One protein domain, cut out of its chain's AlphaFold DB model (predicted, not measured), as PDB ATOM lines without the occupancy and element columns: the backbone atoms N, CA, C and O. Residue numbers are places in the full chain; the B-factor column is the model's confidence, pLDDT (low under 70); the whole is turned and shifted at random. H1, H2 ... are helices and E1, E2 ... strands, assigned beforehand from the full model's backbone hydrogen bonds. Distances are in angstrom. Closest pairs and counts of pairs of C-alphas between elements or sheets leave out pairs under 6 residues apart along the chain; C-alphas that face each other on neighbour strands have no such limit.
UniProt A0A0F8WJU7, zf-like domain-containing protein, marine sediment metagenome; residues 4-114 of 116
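Overview. This is residues 4 to 114 of the 116 residues of the protein "zf-like domain-containing protein" of marine sediment metagenome (UniProt A0A0F8WJU7). Three helices gather at one end, with H2 between H1 and H3, while a small two-stranded hairpin, E1 and E2, lies at the far end. A long winding stretch without named elements, residues 16 to 54, links H1 to the hairpin and passes near the middle of the domain. The printed part has 111 residues, with three named helices and two named strands in the order H1, E1, E2, H2, H3; the sheet, E1 - E2, is antiparallel. The class is mostly helix, though under half of the residues are in named elements. The whole is compact, with a radius of gyration of the C-alphas of 14.3 A and spans of 41 by 33 by 27 A.

Arrangement. H1, residues 4 to 15, touches H2, residues 78 to 91, with residues 12 to 13 alone; the closest C-alphas are those of Ile 13 and Ile 89, 6.0 A apart. Their lines are about perpendicular, at 76 degrees. E1, residues 55 to 58, and E2, residues 65 to 68, form a hairpin, antiparallel at 137 degrees, with N 55 and O 68 at 2.9 A and N 66 and O 57 at 2.8 A, within hydrogen-bond range. H3, residues 100 to 112, touches H2 with residues 106 to 110 alone; the closest C-alphas are those of Gly 87 and Leu 106, 6.6 A apart. H2 and H3 run opposite ways at a steep tilt of 45 degrees. H1 and H3 are apart. In H1, H2 and H3 every O i to N i+4 pair is within hydrogen-bond range.

Along the chain. H1 begins at C-alpha 4 (-32.809, 52.186, 0.050) and measures 16.6 A from first to last C-alpha. E1 measures 10.3 A and E2 9.6 A. H2 measures 20.2 A. H3 measures 18.6 A and ends at C-alpha 112 (-9.549, 48.835, -16.576).

Size, cuts and confidence. The two C-alphas farthest apart, those of Asn 15 and Gly 63, are 42.6 A apart. The printed part has no cut. The link from H1 to E1, 39 residues, is long. The mean pLDDT of the printed part is 91.1; residues 28 to 31 are under 70.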
ATOM      1  N   LYS A   4     -33.360  53.431  -0.529       87.50
ATOM      2  CA  LYS A   4     -32.809  52.186   0.050       87.50
ATOM      3  C   LYS A   4     -31.356  51.939  -0.381       87.50
ATOM      4  O   LYS A   4     -30.553  51.491   0.427       87.50
ATOM      5  N   GLY A   5     -31.008  52.281  -1.624       90.25
ATOM      6  CA  GLY A   5     -29.641  52.175  -2.132       90.25
ATOM      7  C   GLY A   5     -28.662  53.055  -1.367       90.25
ATOM      8  O   GLY A   5     -27.627  52.572  -0.926       90.25
ATOM      9  N   ARG A   6     -29.018  54.322  -1.129       91.88
ATOM     10  CA  ARG A   6     -28.183  55.250  -0.346       91.88
ATOM     11  C   ARG A   6     -27.943  54.743   1.075       91.88
ATOM     12  O   ARG A   6     -26.815  54.794   1.554       91.88
ATOM     13  N   ILE A   7     -28.987  54.227   1.728       91.25
ATOM     14  CA  ILE A   7     -28.895  53.682   3.090       91.25
ATOM     15  C   ILE A   7     -27.923  52.498   3.134       91.25
ATOM     16  O   ILE A   7     -27.040  52.462   3.992       91.25
ATOM     17  N   LEU A   8     -28.056  51.551   2.200       91.19
ATOM     18  CA  LEU A   8     -27.179  50.379   2.126       91.19
ATOM     19  C   LEU A   8     -25.722  50.771   1.853       91.19
ATOM     20  O   LEU A   8     -24.824  50.253   2.511       91.19
ATOM     21  N   ILE A   9     -25.494  51.728   0.951       94.19
ATOM     22  CA  ILE A   9     -24.150  52.207   0.609       94.19
ATOM     23  C   ILE A   9     -23.481  52.876   1.810       94.19
ATOM     24  O   ILE A   9     -22.361  52.513   2.162       94.19
ATOM     25  N   ASN A  10     -24.175  53.791   2.490       93.19
ATOM     26  CA  ASN A  10     -23.638  54.441   3.686       93.19
ATOM     27  C   ASN A  10     -23.374  53.439   4.819       93.19
ATOM     28  O   ASN A  10     -22.371  53.558   5.521       93.19
ATOM     29  N   LYS A  11     -24.228  52.417   4.978       93.44
ATOM     30  CA  LYS A  11     -23.990  51.326   5.933       93.44
ATOM     31  C   LYS A  11     -22.725  50.534   5.582       93.44
ATOM     32  O   LYS A  11     -21.923  50.276   6.474       93.44
ATOM     33  N   ALA A  12     -22.526  50.195   4.307       95.62
ATOM     34  CA  ALA A  12     -21.336  49.481   3.846       95.62
ATOM     35  C   ALA A  12     -20.054  50.304   4.054       95.62
ATOM     36  O   ALA A  12     -19.083  49.784   4.594       95.62
ATOM     37  N   ILE A  13     -20.069  51.602   3.715       95.50
ATOM     38  CA  ILE A  13     -18.941  52.523   3.960       95.50
ATOM     39  C   ILE A  13     -18.611  52.578   5.455       95.50
ATOM     40  O   ILE A  13     -17.453  52.423   5.830       95.50
ATOM     41  N   LYS A  14     -19.626  52.754   6.312       94.56
ATOM     42  CA  LYS A  14     -19.453  52.834   7.768       94.56
ATOM     43  C   LYS A  14     -18.868  51.551   8.363       94.56
ATOM     44  O   LYS A  14     -18.025  51.632   9.252       94.56
ATOM     45  N   ASN A  15     -19.335  50.389   7.910       95.56
ATOM     46  CA  ASN A  15     -18.867  49.101   8.417       95.56
ATOM     47  C   ASN A  15     -17.529  48.669   7.797       95.56
ATOM     48  O   ASN A  15     -16.841  47.830   8.370       95.56
ATOM     49  N   GLY A  16     -17.165  49.206   6.630       96.00
ATOM     50  CA  GLY A  16     -15.969  48.793   5.898       96.00
ATOM     51  C   GLY A  16     -16.070  47.397   5.276       96.00
ATOM     52  O   GLY A  16     -15.054  46.831   4.880       96.00
ATOM     53  N   GLU A  17     -17.277  46.839   5.168       96.19
ATOM     54  CA  GLU A  17     -17.513  45.483   4.673       96.19
ATOM     55  C   GLU A  17     -18.654  45.427   3.645       96.19
ATOM     56  O   GLU A  17     -19.610  46.205   3.686       96.19
ATOM     57  N   VAL A  18     -18.540  44.481   2.713       96.56
ATOM     58  CA  VAL A  18     -19.631  44.106   1.807       96.56
ATOM     59  C   VAL A  18     -20.545  43.100   2.504       96.56
ATOM     60  O   VAL A  18     -20.077  42.282   3.295       96.56
ATOM     61  N   ILE A  19     -21.843  43.133   2.207       93.31
ATOM     62  CA  ILE A  19     -22.834  42.265   2.868       93.31
ATOM     63  C   ILE A  19     -22.916  40.866   2.243       93.31
ATOM     64  O   ILE A  19     -23.516  39.970   2.836       93.31
ATOM     65  N   GLY A  20     -22.335  40.665   1.056       91.38
ATOM     66  CA  GLY A  20     -22.500  39.431   0.293       91.38
ATOM     67  C   GLY A  20     -23.928  39.258  -0.233       91.38
ATOM     68  O   GLY A  20     -24.657  40.229  -0.444       91.38
ATOM     69  N   LEU A  21     -24.321  38.015  -0.501       90.69
ATOM     70  CA  LEU A  21     -25.642  37.696  -1.037       90.69
ATOM     71  C   LEU A  21     -26.737  37.853   0.034       90.69
ATOM     72  O   LEU A  21     -26.725  37.153   1.050       90.69
ATOM     73  N   ASP A  22     -27.731  38.703  -0.228       88.19
ATOM     74  CA  ASP A  22     -28.904  38.845   0.640       88.19
ATOM     75  C   ASP A  22     -29.949  37.763   0.337       88.19
ATOM     76  O   ASP A  22     -30.838  37.947  -0.492       88.19
ATOM     77  N   LYS A  23     -29.866  36.634   1.048       83.38
ATOM     78  CA  LYS A  23     -30.802  35.501   0.908       83.38
ATOM     79  C   LYS A  23     -32.235  35.802   1.368       83.38
ATOM     80  O   LYS A  23     -33.110  34.976   1.133       83.38
ATOM     81  N   SER A  24     -32.473  36.932   2.038       83.06
ATOM     82  CA  SER A  24     -33.808  37.348   2.489       83.06
ATOM     83  C   SER A  24     -34.550  38.216   1.467       83.06
ATOM     84  O   SER A  24     -35.720  38.541   1.663       83.06
ATOM     85  N   CYS A  25     -33.881  38.577   0.369       80.69
ATOM     86  CA  CYS A  25     -34.431  39.410  -0.687       80.69
ATOM     87  C   CYS A  25     -35.630  38.735  -1.373       80.69
ATOM     88  O   CYS A  25     -35.493  37.677  -1.982       80.69
ATOM     89  N   GLU A  26     -36.790  39.400  -1.352       77.75
ATOM     90  CA  GLU A  26     -38.028  38.946  -2.013       77.75
ATOM     91  C   GLU A  26     -37.893  38.795  -3.542       77.75
ATOM     92  O   GLU A  26     -38.695  38.120  -4.179       77.75
ATOM     93  N   TYR A  27     -36.862  39.413  -4.132       70.25
ATOM     94  CA  TYR A  27     -36.543  39.327  -5.559       70.25
ATOM     95  C   TYR A  27     -35.549  38.205  -5.890       70.25
ATOM     96  O   TYR A  27     -35.158  38.079  -7.051       70.25
ATOM     97  N   LEU A  28     -35.101  37.407  -4.916       60.81
ATOM     98  CA  LEU A  28     -34.438  36.133  -5.187       60.81
ATOM     99  C   LEU A  28     -35.505  35.034  -5.302       60.81
ATOM    100  O   LEU A  28     -36.395  34.970  -4.456       60.81
ATOM    101  N   PRO A  29     -35.445  34.168  -6.332       58.44
ATOM    102  CA  PRO A  29     -34.314  33.901  -7.234       58.44
ATOM    103  C   PRO A  29     -34.307  34.695  -8.556       58.44
ATOM    104  O   PRO A  29     -33.504  34.388  -9.429       58.44
ATOM    105  N   CYS A  30     -35.160  35.710  -8.741       52.94
ATOM    106  CA  CYS A  30     -35.293  36.430 -10.021       52.94
ATOM    107  C   CYS A  30     -34.001  37.114 -10.515       52.94
ATOM    108  O   CYS A  30     -33.918  37.471 -11.689       52.94
ATOM    109  N   HIS A  31     -32.997  37.290  -9.651       64.50
ATOM    110  CA  HIS A  31     -31.642  37.665 -10.043       64.50
ATOM    111  C   HIS A  31     -30.693  36.471  -9.878       64.50
ATOM    112  O   HIS A  31     -30.256  36.146  -8.773       64.50
ATOM    113  N   GLU A  32     -30.368  35.813 -10.984       70.06
ATOM    114  CA  GLU A  32     -29.431  34.690 -11.003       70.06
ATOM    115  C   GLU A  32     -27.973  35.169 -11.078       70.06
ATOM    116  O   GLU A  32     -27.684  36.268 -11.553       70.06
ATOM    117  N   LYS A  33     -27.034  34.309 -10.654       78.50
ATOM    118  CA  LYS A  33     -25.576  34.542 -10.747       78.50
ATOM    119  C   LYS A  33     -25.081  35.781  -9.987       78.50
ATOM    120  O   LYS A  33     -24.037  36.337 -10.322       78.50
ATOM    121  N   LEU A  34     -25.826  36.212  -8.971       87.44
ATOM    122  CA  LEU A  34     -25.362  37.240  -8.048       87.44
ATOM    123  C   LEU A  34     -24.457  36.612  -6.988       87.44
ATOM    124  O   LEU A  34     -24.769  35.555  -6.442       87.44
ATOM    125  N   GLU A  35     -23.366  37.296  -6.665       91.88
ATOM    126  CA  GLU A  35     -22.450  36.915  -5.586       91.88
ATOM    127  C   GLU A  35     -22.553  37.893  -4.402       91.88
ATOM    128  O   GLU A  35     -22.262  37.538  -3.261       91.88
ATOM    129  N   ASP A  36     -22.988  39.129  -4.664       93.94
ATOM    130  CA  ASP A  36     -23.039  40.221  -3.699       93.94
ATOM    131  C   ASP A  36     -24.228  41.161  -3.961       93.94
ATOM    132  O   ASP A  36     -24.505  41.512  -5.104       93.94
ATOM    133  N   CYS A  37     -24.933  41.585  -2.910       92.06
ATOM    134  CA  CYS A  37     -26.092  42.480  -2.982       92.06
ATOM    135  C   CYS A  37     -25.839  43.868  -2.366       92.06
ATOM    136  O   CYS A  37     -26.764  44.682  -2.309       92.06
ATOM    137  N   THR A  38     -24.610  44.178  -1.939       94.44
ATOM    138  CA  THR A  38     -24.244  45.449  -1.276       94.44
ATOM    139  C   THR A  38     -24.667  46.660  -2.096       94.44
ATOM    140  O   THR A  38     -25.211  47.625  -1.562       94.44
ATOM    141  N   PHE A  39     -24.478  46.579  -3.414       94.44
ATOM    142  CA  PHE A  39     -24.793  47.638  -4.371       94.44
ATOM    143  C   PHE A  39     -25.946  47.249  -5.308       94.44
ATOM    144  O   PHE A  39     -25.948  47.634  -6.479       94.44
ATOM    145  N   CYS A  40     -26.934  46.500  -4.795       89.12
ATOM    146  CA  CYS A  40     -28.106  46.045  -5.557       89.12
ATOM    147  C   CYS A  40     -28.816  47.208  -6.276       89.12
ATOM    148  O   CYS A  40     -29.172  47.120  -7.452       89.12
ATOM    149  N   TYR A  41     -28.899  48.363  -5.613       90.25
ATOM    150  CA  TYR A  41     -29.163  49.629  -6.289       90.25
ATOM    151  C   TYR A  41     -27.856  50.183  -6.850       90.25
ATOM    152  O   TYR A  41     -27.078  50.809  -6.131       90.25
ATOM    153  N   CYS A  42     -27.639  49.963  -8.145       92.31
ATOM    154  CA  CYS A  42     -26.416  50.382  -8.817       92.31
ATOM    155  C   CYS A  42     -26.179  51.894  -8.664       92.31
ATOM    156  O   CYS A  42     -26.918  52.718  -9.210       92.31
ATOM    157  N   LEU A  43     -25.102  52.248  -7.963       94.69
ATOM    158  CA  LEU A  43     -24.658  53.626  -7.767       94.69
ATOM    159  C   LEU A  43     -24.199  54.321  -9.059       94.69
ATOM    160  O   LEU A  43     -24.138  55.544  -9.114       94.69
ATOM    161  N   PHE A  44     -23.928  53.555 -10.117       95.44
ATOM    162  CA  PHE A  44     -23.482  54.084 -11.407       95.44
ATOM    163  C   PHE A  44     -24.627  54.348 -12.388       95.44
ATOM    164  O   PHE A  44     -24.385  54.889 -13.468       95.44
ATOM    165  N   TYR A  45     -25.863  53.960 -12.053       92.94
ATOM    166  CA  TYR A  45     -26.988  54.043 -12.980       92.94
ATOM    167  C   TYR A  45     -27.420  55.498 -13.266       92.94
ATOM    168  O   TYR A  45     -27.616  56.272 -12.323       92.94
ATOM    169  N   PRO A  46     -27.687  55.856 -14.539       93.44
ATOM    170  CA  PRO A  46     -27.423  55.071 -15.755       93.44
ATOM    171  C   PRO A  46     -25.962  55.199 -16.211       93.44
ATOM    172  O   PRO A  46     -25.523  56.305 -16.509       93.44
ATOM    173  N   CYS A  47     -25.197  54.106 -16.281       94.19
ATOM    174  CA  CYS A  47     -23.775  54.190 -16.646       94.19
ATOM    175  C   CYS A  47     -23.535  54.344 -18.152       94.19
ATOM    176  O   CYS A  47     -22.434  54.721 -18.528       94.19
ATOM    177  N   ASN A  48     -24.546  54.055 -18.984       94.25
ATOM    178  CA  ASN A  48     -24.484  54.124 -20.450       94.25
ATOM    179  C   ASN A  48     -23.285  53.373 -21.058       94.25
ATOM    180  O   ASN A  48     -22.767  53.760 -22.099       94.25
ATOM    181  N   ASP A  49     -22.853  52.294 -20.403       92.50
ATOM    182  CA  ASP A  49     -21.726  51.472 -20.833       92.50
ATOM    183  C   ASP A  49     -22.174  50.021 -21.095       92.50
ATOM    184  O   ASP A  49     -22.537  49.308 -20.143       92.50
ATOM    185  N   PRO A  50     -22.149  49.565 -22.363       92.62
ATOM    186  CA  PRO A  50     -22.629  48.245 -22.743       92.62
ATOM    187  C   PRO A  50     -21.687  47.099 -22.360       92.62
ATOM    188  O   PRO A  50     -22.134  45.953 -22.317       92.62
ATOM    189  N   GLN A  51     -20.423  47.370 -22.007       92.31
ATOM    190  CA  GLN A  51     -19.413  46.336 -21.708       92.31
ATOM    191  C   GLN A  51     -19.828  45.377 -20.588       92.31
ATOM    192  O   GLN A  51     -19.404  44.228 -20.531       92.31
ATOM    193  N   THR A  52     -20.692  45.849 -19.689       91.44
ATOM    194  CA  THR A  52     -21.166  45.072 -18.539       91.44
ATOM    195  C   THR A  52     -22.577  44.517 -18.719       91.44
ATOM    196  O   THR A  52     -23.187  44.128 -17.731       91.44
ATOM    197  N   GLY A  53     -23.112  44.494 -19.947       90.19
ATOM    198  CA  GLY A  53     -24.443  43.960 -20.267       90.19
ATOM    199  C   GLY A  53     -25.590  44.973 -20.167       90.19
ATOM    200  O   GLY A  53     -26.755  44.586 -20.215       90.19
ATOM    201  N   GLY A  54     -25.290  46.263 -20.003       91.88
ATOM    202  CA  GLY A  54     -26.292  47.319 -20.154       91.88
ATOM    203  C   GLY A  54     -26.621  47.577 -21.629       91.88
ATOM    204  O   GLY A  54     -25.788  47.349 -22.500       91.88
ATOM    205  N   TYR A  55     -27.833  48.033 -21.926       94.50
ATOM    206  CA  TYR A  55     -28.265  48.323 -23.296       94.50
ATOM    207  C   TYR A  55     -29.352  49.398 -23.327       94.50
ATOM    208  O   TYR A  55     -30.094  49.581 -22.361       94.50
ATOM    209  N   GLU A  56     -29.472  50.103 -24.447       95.88
ATOM    210  CA  GLU A  56     -30.594  51.008 -24.687       95.88
ATOM    211  C   GLU A  56     -31.812  50.220 -25.190       95.88
ATOM    212  O   GLU A  56     -31.689  49.315 -26.017       95.88
ATOM    213  N   LYS A  57     -33.005  50.548 -24.690       94.94
ATOM    214  CA  LYS A  57     -34.276  50.008 -25.187       94.94
ATOM    215  C   LYS A  57     -35.353  51.081 -25.221       94.94
ATOM    216  O   LYS A  57     -35.256  52.086 -24.526       94.94
ATOM    217  N   LEU A  58     -36.421  50.849 -25.977       96.75
ATOM    218  CA  LEU A  58     -37.576  51.745 -25.978       96.75
ATOM    219  C   LEU A  58     -38.493  51.450 -24.789       96.75
ATOM    220  O   LEU A  58     -38.816  50.298 -24.487       96.75
ATOM    221  N   HIS A  59     -38.938  52.501 -24.106       94.25
ATOM    222  CA  HIS A  59     -39.918  52.382 -23.037       94.25
ATOM    223  C   HIS A  59     -41.298  52.025 -23.609       94.25
ATOM    224  O   HIS A  59     -41.846  52.757 -24.436       94.25
ATOM    225  N   SER A  60     -41.896  50.935 -23.119       91.88
ATOM    226  CA  SER A  60     -43.089  50.304 -23.708       91.88
ATOM    227  C   SER A  60     -44.325  51.202 -23.803       91.88
ATOM    228  O   SER A  60     -45.163  50.980 -24.669       91.88
ATOM    229  N   ARG A  61     -44.452  52.220 -22.939       93.75
ATOM    230  CA  ARG A  61     -45.601  53.148 -22.951       93.75
ATOM    231  C   ARG A  61     -45.344  54.472 -23.664       93.75
ATOM    232  O   ARG A  61     -46.293  55.130 -24.060       93.75
ATOM    233  N   THR A  62     -44.089  54.911 -23.749       95.56
ATOM    234  CA  THR A  62     -43.754  56.278 -24.202       95.56
ATOM    235  C   THR A  62     -42.948  56.294 -25.494       95.56
ATOM    236  O   THR A  62     -42.775  57.366 -26.064       95.56
ATOM    237  N   GLY A  63     -42.408  55.151 -25.930       95.56
ATOM    238  CA  GLY A  63     -41.548  55.048 -27.110       95.56
ATOM    239  C   GLY A  63     -40.204  55.768 -26.977       95.56
ATOM    240  O   GLY A  63     -39.460  55.837 -27.946       95.56
ATOM    241  N   LYS A  64     -39.876  56.318 -25.799       96.06
ATOM    242  CA  LYS A  64     -38.616  57.035 -25.572       96.06
ATOM    243  C   LYS A  64     -37.473  56.054 -25.276       96.06
ATOM    244  O   LYS A  64     -37.727  55.066 -24.577       96.06
ATOM    245  N   PRO A  65     -36.239  56.331 -25.734       95.00
ATOM    246  CA  PRO A  65     -35.064  55.559 -25.343       95.00
ATOM    247  C   PRO A  65     -34.834  55.598 -23.830       95.00
ATOM    248  O   PRO A  65     -34.970  56.646 -23.195       95.00
ATOM    249  N   ILE A  66     -34.501  54.447 -23.253       94.81
ATOM    250  CA  ILE A  66     -34.124  54.275 -21.851       94.81
ATOM    251  C   ILE A  66     -32.923  53.337 -21.737       94.81
ATOM    252  O   ILE A  66     -32.790  52.379 -22.496       94.81
ATOM    253  N   TRP A  67     -32.082  53.573 -20.735       95.25
ATOM    254  CA  TRP A  67     -30.985  52.672 -20.397       95.25
ATOM    255  C   TRP A  67     -31.482  51.513 -19.524       95.25
ATOM    256  O   TRP A  67     -32.144  51.727 -18.508       95.25
ATOM    257  N   ALA A  68     -31.162  50.276 -19.897       91.62
ATOM    258  CA  ALA A  68     -31.526  49.065 -19.177       91.62
ATOM    259  C   ALA A  68     -30.274  48.328 -18.689       91.62
ATOM    260  O   ALA A  68     -29.444  47.899 -19.481       91.62
ATOM    261  N   CYS A  69     -30.172  48.125 -17.373       89.75
ATOM    262  CA  CYS A  69     -29.099  47.344 -16.742       89.75
ATOM    263  C   CYS A  69     -29.551  45.941 -16.304       89.75
ATOM    264  O   CYS A  69     -28.881  45.323 -15.486       89.75
ATOM    265  N   SER A  70     -30.682  45.430 -16.802       85.44
ATOM    266  CA  SER A  70     -31.251  44.151 -16.338       85.44
ATOM    267  C   SER A  70     -30.329  42.945 -16.551       85.44
ATOM    268  O   SER A  70     -30.475  41.951 -15.856       85.44
ATOM    269  N   SER A  71     -29.391  43.034 -17.497       87.31
ATOM    270  CA  SER A  71     -28.407  41.980 -17.780       87.31
ATOM    271  C   SER A  71     -27.021  42.293 -17.198       87.31
ATOM    272  O   SER A  71     -26.055  41.591 -17.486       87.31
ATOM    273  N   CYS A  72     -26.902  43.352 -16.388       90.81
ATOM    274  CA  CYS A  72     -25.646  43.788 -15.794       90.81
ATOM    275  C   CYS A  72     -25.450  43.223 -14.386       90.81
ATOM    276  O   CYS A  72     -26.176  43.566 -13.456       90.81
ATOM    277  N   ILE A  73     -24.395  42.423 -14.211       90.75
ATOM    278  CA  ILE A  73     -24.000  41.856 -12.909       90.75
ATOM    279  C   ILE A  73     -22.757  42.528 -12.310       90.75
ATOM    280  O   ILE A  73     -22.214  42.044 -11.323       90.75
ATOM    281  N   PHE A  74     -22.284  43.642 -12.886       94.25
ATOM    282  CA  PHE A  74     -21.002  44.264 -12.524       94.25
ATOM    283  C   PHE A  74     -20.851  44.508 -11.021       94.25
ATOM    284  O   PHE A  74     -19.875  44.053 -10.434       94.25
ATOM    285  N   ALA A  75     -21.820  45.183 -10.402       94.25
ATOM    286  CA  ALA A  75     -21.784  45.504  -8.977       94.25
ATOM    287  C   ALA A  75     -22.162  44.312  -8.074       94.25
ATOM    288  O   ALA A  75     -22.012  44.405  -6.860       94.25
ATOM    289  N   HIS A  76     -22.636  43.212  -8.670       92.44
ATOM    290  CA  HIS A  76     -23.048  41.993  -7.976       92.44
ATOM    291  C   HIS A  76     -21.971  40.903  -7.957       92.44
ATOM    292  O   HIS A  76     -22.174  39.864  -7.335       92.44
ATOM    293  N   LYS A  77     -20.830  41.115  -8.623       93.88
ATOM    294  CA  LYS A  77     -19.634  40.286  -8.435       93.88
ATOM    295  C   LYS A  77     -18.955  40.695  -7.132       93.88
ATOM    296  O   LYS A  77     -18.652  41.880  -6.960       93.88
ATOM    297  N   THR A  78     -18.636  39.752  -6.244       95.56
ATOM    298  CA  THR A  78     -18.043  40.077  -4.929       95.56
ATOM    299  C   THR A  78     -16.711  40.815  -5.078       95.56
ATOM    300  O   THR A  78     -16.427  41.743  -4.320       95.56
ATOM    301  N   LYS A  79     -15.904  40.454  -6.087       96.12
ATOM    302  CA  LYS A  79     -14.641  41.143  -6.414       96.12
ATOM    303  C   LYS A  79     -14.872  42.636  -6.675       96.12
ATOM    304  O   LYS A  79     -14.219  43.478  -6.061       96.12
ATOM    305  N   ASN A  80     -15.844  42.958  -7.522       96.56
ATOM    306  CA  ASN A  80     -16.160  44.335  -7.890       96.56
ATOM    307  C   ASN A  80     -16.811  45.089  -6.734       96.56
ATOM    308  O   ASN A  80     -16.424  46.222  -6.476       96.56
ATOM    309  N   ALA A  81     -17.728  44.468  -5.987       97.06
ATOM    310  CA  ALA A  81     -18.323  45.079  -4.797       97.06
ATOM    311  C   ALA A  81     -17.242  45.524  -3.795       97.06
ATOM    312  O   ALA A  81     -17.254  46.659  -3.320       97.06
ATOM    313  N   LYS A  82     -16.233  44.681  -3.541       97.81
ATOM    314  CA  LYS A  82     -15.096  45.042  -2.680       97.81
ATOM    315  C   LYS A  82     -14.282  46.215  -3.233       97.81
ATOM    316  O   LYS A  82     -13.930  47.112  -2.469       97.81
ATOM    317  N   LYS A  83     -14.001  46.237  -4.541       97.94
ATOM    318  CA  LYS A  83     -13.288  47.352  -5.191       97.94
ATOM    319  C   LYS A  83     -14.081  48.661  -5.112       97.94
ATOM    320  O   LYS A  83     -13.519  49.686  -4.737       97.94
ATOM    321  N   ILE A  84     -15.390  48.608  -5.370       97.94
ATOM    322  CA  ILE A  84     -16.307  49.750  -5.235       97.94
ATOM    323  C   ILE A  84     -16.245  50.291  -3.808       97.94
ATOM    324  O   ILE A  84     -15.993  51.476  -3.615       97.94
ATOM    325  N   LEU A  85     -16.422  49.429  -2.803       98.00
ATOM    326  CA  LEU A  85     -16.390  49.836  -1.401       98.00
ATOM    327  C   LEU A  85     -15.052  50.483  -1.023       98.00
ATOM    328  O   LEU A  85     -15.034  51.550  -0.412       98.00
ATOM    329  N   LYS A  86     -13.932  49.880  -1.437       97.88
ATOM    330  CA  LYS A  86     -12.592  50.437  -1.220       97.88
ATOM    331  C   LYS A  86     -12.448  51.827  -1.845       97.88
ATOM    332  O   LYS A  86     -11.902  52.722  -1.202       97.88
ATOM    333  N   GLY A  87     -12.943  52.017  -3.067       97.38
ATOM    334  CA  GLY A  87     -12.949  53.312  -3.745       97.38
ATOM    335  C   GLY A  87     -13.781  54.360  -3.010       97.38
ATOM    336  O   GLY A  87     -13.300  55.462  -2.768       97.38
ATOM    337  N   LEU A  88     -14.990  53.997  -2.571       97.06
ATOM    338  CA  LEU A  88     -15.861  54.885  -1.795       97.06
ATOM    339  C   LEU A  88     -15.220  55.309  -0.465       97.06
ATOM    340  O   LEU A  88     -15.246  56.487  -0.125       97.06
ATOM    341  N   ILE A  89     -14.588  54.379   0.258       96.50
ATOM    342  CA  ILE A  89     -13.860  54.685   1.499       96.50
ATOM    343  C   ILE A  89     -12.671  55.615   1.221       96.50
ATOM    344  O   ILE A  89     -12.446  56.561   1.970       96.50
ATOM    345  N   LYS A  90     -11.931  55.388   0.126       96.56
ATOM    346  CA  LYS A  90     -10.783  56.223  -0.271       96.56
ATOM    347  C   LYS A  90     -11.184  57.666  -0.584       96.56
ATOM    348  O   LYS A  90     -10.392  58.569  -0.324       96.56
ATOM    349  N   LEU A  91     -12.386  57.887  -1.117       93.38
ATOM    350  CA  LEU A  91     -12.913  59.236  -1.346       93.38
ATOM    351  C   LEU A  91     -13.128  59.999  -0.031       93.38
ATOM    352  O   LEU A  91     -13.070  61.222  -0.046       93.38
ATOM    353  N   ASN A  92     -13.311  59.297   1.095       91.62
ATOM    354  CA  ASN A  92     -13.454  59.875   2.434       91.62
ATOM    355  C   ASN A  92     -14.538  60.971   2.511       91.62
ATOM    356  O   ASN A  92     -14.359  62.020   3.131       91.62
ATOM    357  N   LEU A  93     -15.667  60.721   1.846       86.69
ATOM    358  CA  LEU A  93     -16.832  61.599   1.790       86.69
ATOM    359  C   LEU A  93     -18.090  60.821   2.183       86.69
ATOM    360  O   LEU A  93     -18.185  59.615   1.947       86.69
ATOM    361  N   ASP A  94     -19.086  61.527   2.724       87.69
ATOM    362  CA  ASP A  94     -20.449  60.994   2.755       87.69
ATOM    363  C   ASP A  94     -20.896  60.712   1.318       87.69
ATOM    364  O   ASP A  94     -20.652  61.517   0.415       87.69
ATOM    365  N   PHE A  95     -21.567  59.585   1.093       90.75
ATOM    366  CA  PHE A  95     -21.977  59.182  -0.247       90.75
ATOM    367  C   PHE A  95     -22.829  60.236  -0.972       90.75
ATOM    368  O   PHE A  95     -22.755  60.357  -2.192       90.75
ATOM    369  N   ASN A  96     -23.618  61.028  -0.238       89.75
ATOM    370  CA  ASN A  96     -24.436  62.095  -0.818       89.75
ATOM    371  C   ASN A  96     -23.608  63.282  -1.336       89.75
ATOM    372  O   ASN A  96     -24.141  64.098  -2.084       89.75
ATOM    373  N   LEU A  97     -22.338  63.381  -0.940       92.50
ATOM    374  CA  LEU A  97     -21.408  64.417  -1.384       92.50
ATOM    375  C   LEU A  97     -20.543  63.962  -2.565       92.50
ATOM    376  O   LEU A  97     -19.831  64.781  -3.143       92.50
ATOM    377  N   ILE A  98     -20.590  62.680  -2.935       94.19
ATOM    378  CA  ILE A  98     -19.803  62.154  -4.050       94.19
ATOM    379  C   ILE A  98     -20.476  62.545  -5.367       94.19
ATOM    380  O   ILE A  98     -21.651  62.246  -5.601       94.19
ATOM    381  N   SER A  99     -19.716  63.213  -6.236       94.94
ATOM    382  CA  SER A  99     -20.204  63.650  -7.541       94.94
ATOM    383  C   SER A  99     -20.487  62.465  -8.465       94.94
ATOM    384  O   SER A  99     -19.949  61.363  -8.309       94.94
ATOM    385  N   ARG A 100     -21.332  62.686  -9.477       94.25
ATOM    386  CA  ARG A 100     -21.609  61.642 -10.464       94.25
ATOM    387  C   ARG A 100     -20.354  61.297 -11.262       94.25
ATOM    388  O   ARG A 100     -20.133  60.131 -11.581       94.25
ATOM    389  N   GLU A 101     -19.561  62.309 -11.569       95.75
ATOM    390  CA  GLU A 101     -18.305  62.220 -12.294       95.75
ATOM    391  C   GLU A 101     -17.316  61.320 -11.549       95.75
ATOM    392  O   GLU A 101     -16.731  60.430 -12.163       95.75
ATOM    393  N   ASP A 102     -17.183  61.474 -10.231       96.56
ATOM    394  CA  ASP A 102     -16.266  60.655  -9.429       96.56
ATOM    395  C   ASP A 102     -16.737  59.203  -9.314       96.56
ATOM    396  O   ASP A 102     -15.926  58.282  -9.399       96.56
ATOM    397  N   LEU A 103     -18.052  58.970  -9.219       96.69
ATOM    398  CA  LEU A 103     -18.600  57.611  -9.281       96.69
ATOM    399  C   LEU A 103     -18.299  56.941 -10.625       96.69
ATOM    400  O   LEU A 103     -17.943  55.764 -10.664       96.69
ATOM    401  N   LEU A 104     -18.443  57.662 -11.737       96.38
ATOM    402  CA  LEU A 104     -18.152  57.102 -13.055       96.38
ATOM    403  C   LEU A 104     -16.651  56.876 -13.267       96.38
ATOM    404  O   LEU A 104     -16.297  55.840 -13.823       96.38
ATOM    405  N   LYS A 105     -15.777  57.761 -12.764       96.62
ATOM    406  CA  LYS A 105     -14.320  57.537 -12.760       96.62
ATOM    407  C   LYS A 105     -13.947  56.276 -11.986       96.62
ATOM    408  O   LYS A 105     -13.286  55.413 -12.547       96.62
ATOM    409  N   LEU A 106     -14.465  56.114 -10.763       97.31
ATOM    410  CA  LEU A 106     -14.249  54.903  -9.965       97.31
ATOM    411  C   LEU A 106     -14.686  53.641 -10.722       97.31
ATOM    412  O   LEU A 106     -14.017  52.614 -10.676       97.31
ATOM    413  N   ARG A 107     -15.818  53.697 -11.432       96.50
ATOM    414  CA  ARG A 107     -16.275  52.562 -12.239       96.50
ATOM    415  C   ARG A 107     -15.297  52.222 -13.364       96.50
ATOM    416  O   ARG A 107     -15.077  51.038 -13.594       96.50
ATOM    417  N   LEU A 108     -14.782  53.228 -14.070       95.56
ATOM    418  CA  LEU A 108     -13.829  53.034 -15.165       95.56
ATOM    419  C   LEU A 108     -12.524  52.422 -14.650       95.56
ATOM    420  O   LEU A 108     -12.117  51.392 -15.167       95.56
ATOM    421  N   GLU A 109     -11.972  52.948 -13.552       95.94
ATOM    422  CA  GLU A 109     -10.774  52.391 -12.902       95.94
ATOM    423  C   GLU A 109     -10.935  50.891 -12.593       95.94
ATOM    424  O   GLU A 109     -10.056  50.085 -12.882       95.94
ATOM    425  N   ILE A 110     -12.093  50.491 -12.059       95.94
ATOM    426  CA  ILE A 110     -12.367  49.085 -11.733       95.94
ATOM    427  C   ILE A 110     -12.458  48.206 -12.987       95.94
ATOM    428  O   ILE A 110     -12.097  47.034 -12.913       95.94
ATOM    429  N   LEU A 111     -12.979  48.728 -14.101       93.38
ATOM    430  CA  LEU A 111     -13.079  47.986 -15.361       93.38
ATOM    431  C   LEU A 111     -11.722  47.825 -16.042       93.38
ATOM    432  O   LEU A 111     -11.432  46.744 -16.554       93.38
ATOM    433  N   ASP A 112     -10.892  48.865 -16.002       90.75
ATOM    434  CA  ASP A 112      -9.549  48.835 -16.576       90.75
ATOM    435  C   ASP A 112      -8.678  47.792 -15.850       90.75
ATOM    436  O   ASP A 112      -8.004  46.999 -16.497       90.75
ATOM    437  N   GLU A 113      -8.803  47.674 -14.520       85.38
ATOM    438  CA  GLU A 113      -8.129  46.636 -13.716       85.38
ATOM    439  C   GLU A 113      -8.574  45.182 -14.005       85.38
ATOM    440  O   GLU A 113      -7.976  44.245 -13.472       85.38
ATOM    441  N   GLU A 114      -9.673  44.952 -14.730       70.38
ATOM    442  CA  GLU A 114     -10.132  43.601 -15.116       70.38
ATOM    443  C   GLU A 114      -9.675  43.204 -16.531       70.38
ATOM    444  O   GLU A 114      -9.975  42.090 -16.961       70.38
TER     445      GLU A 114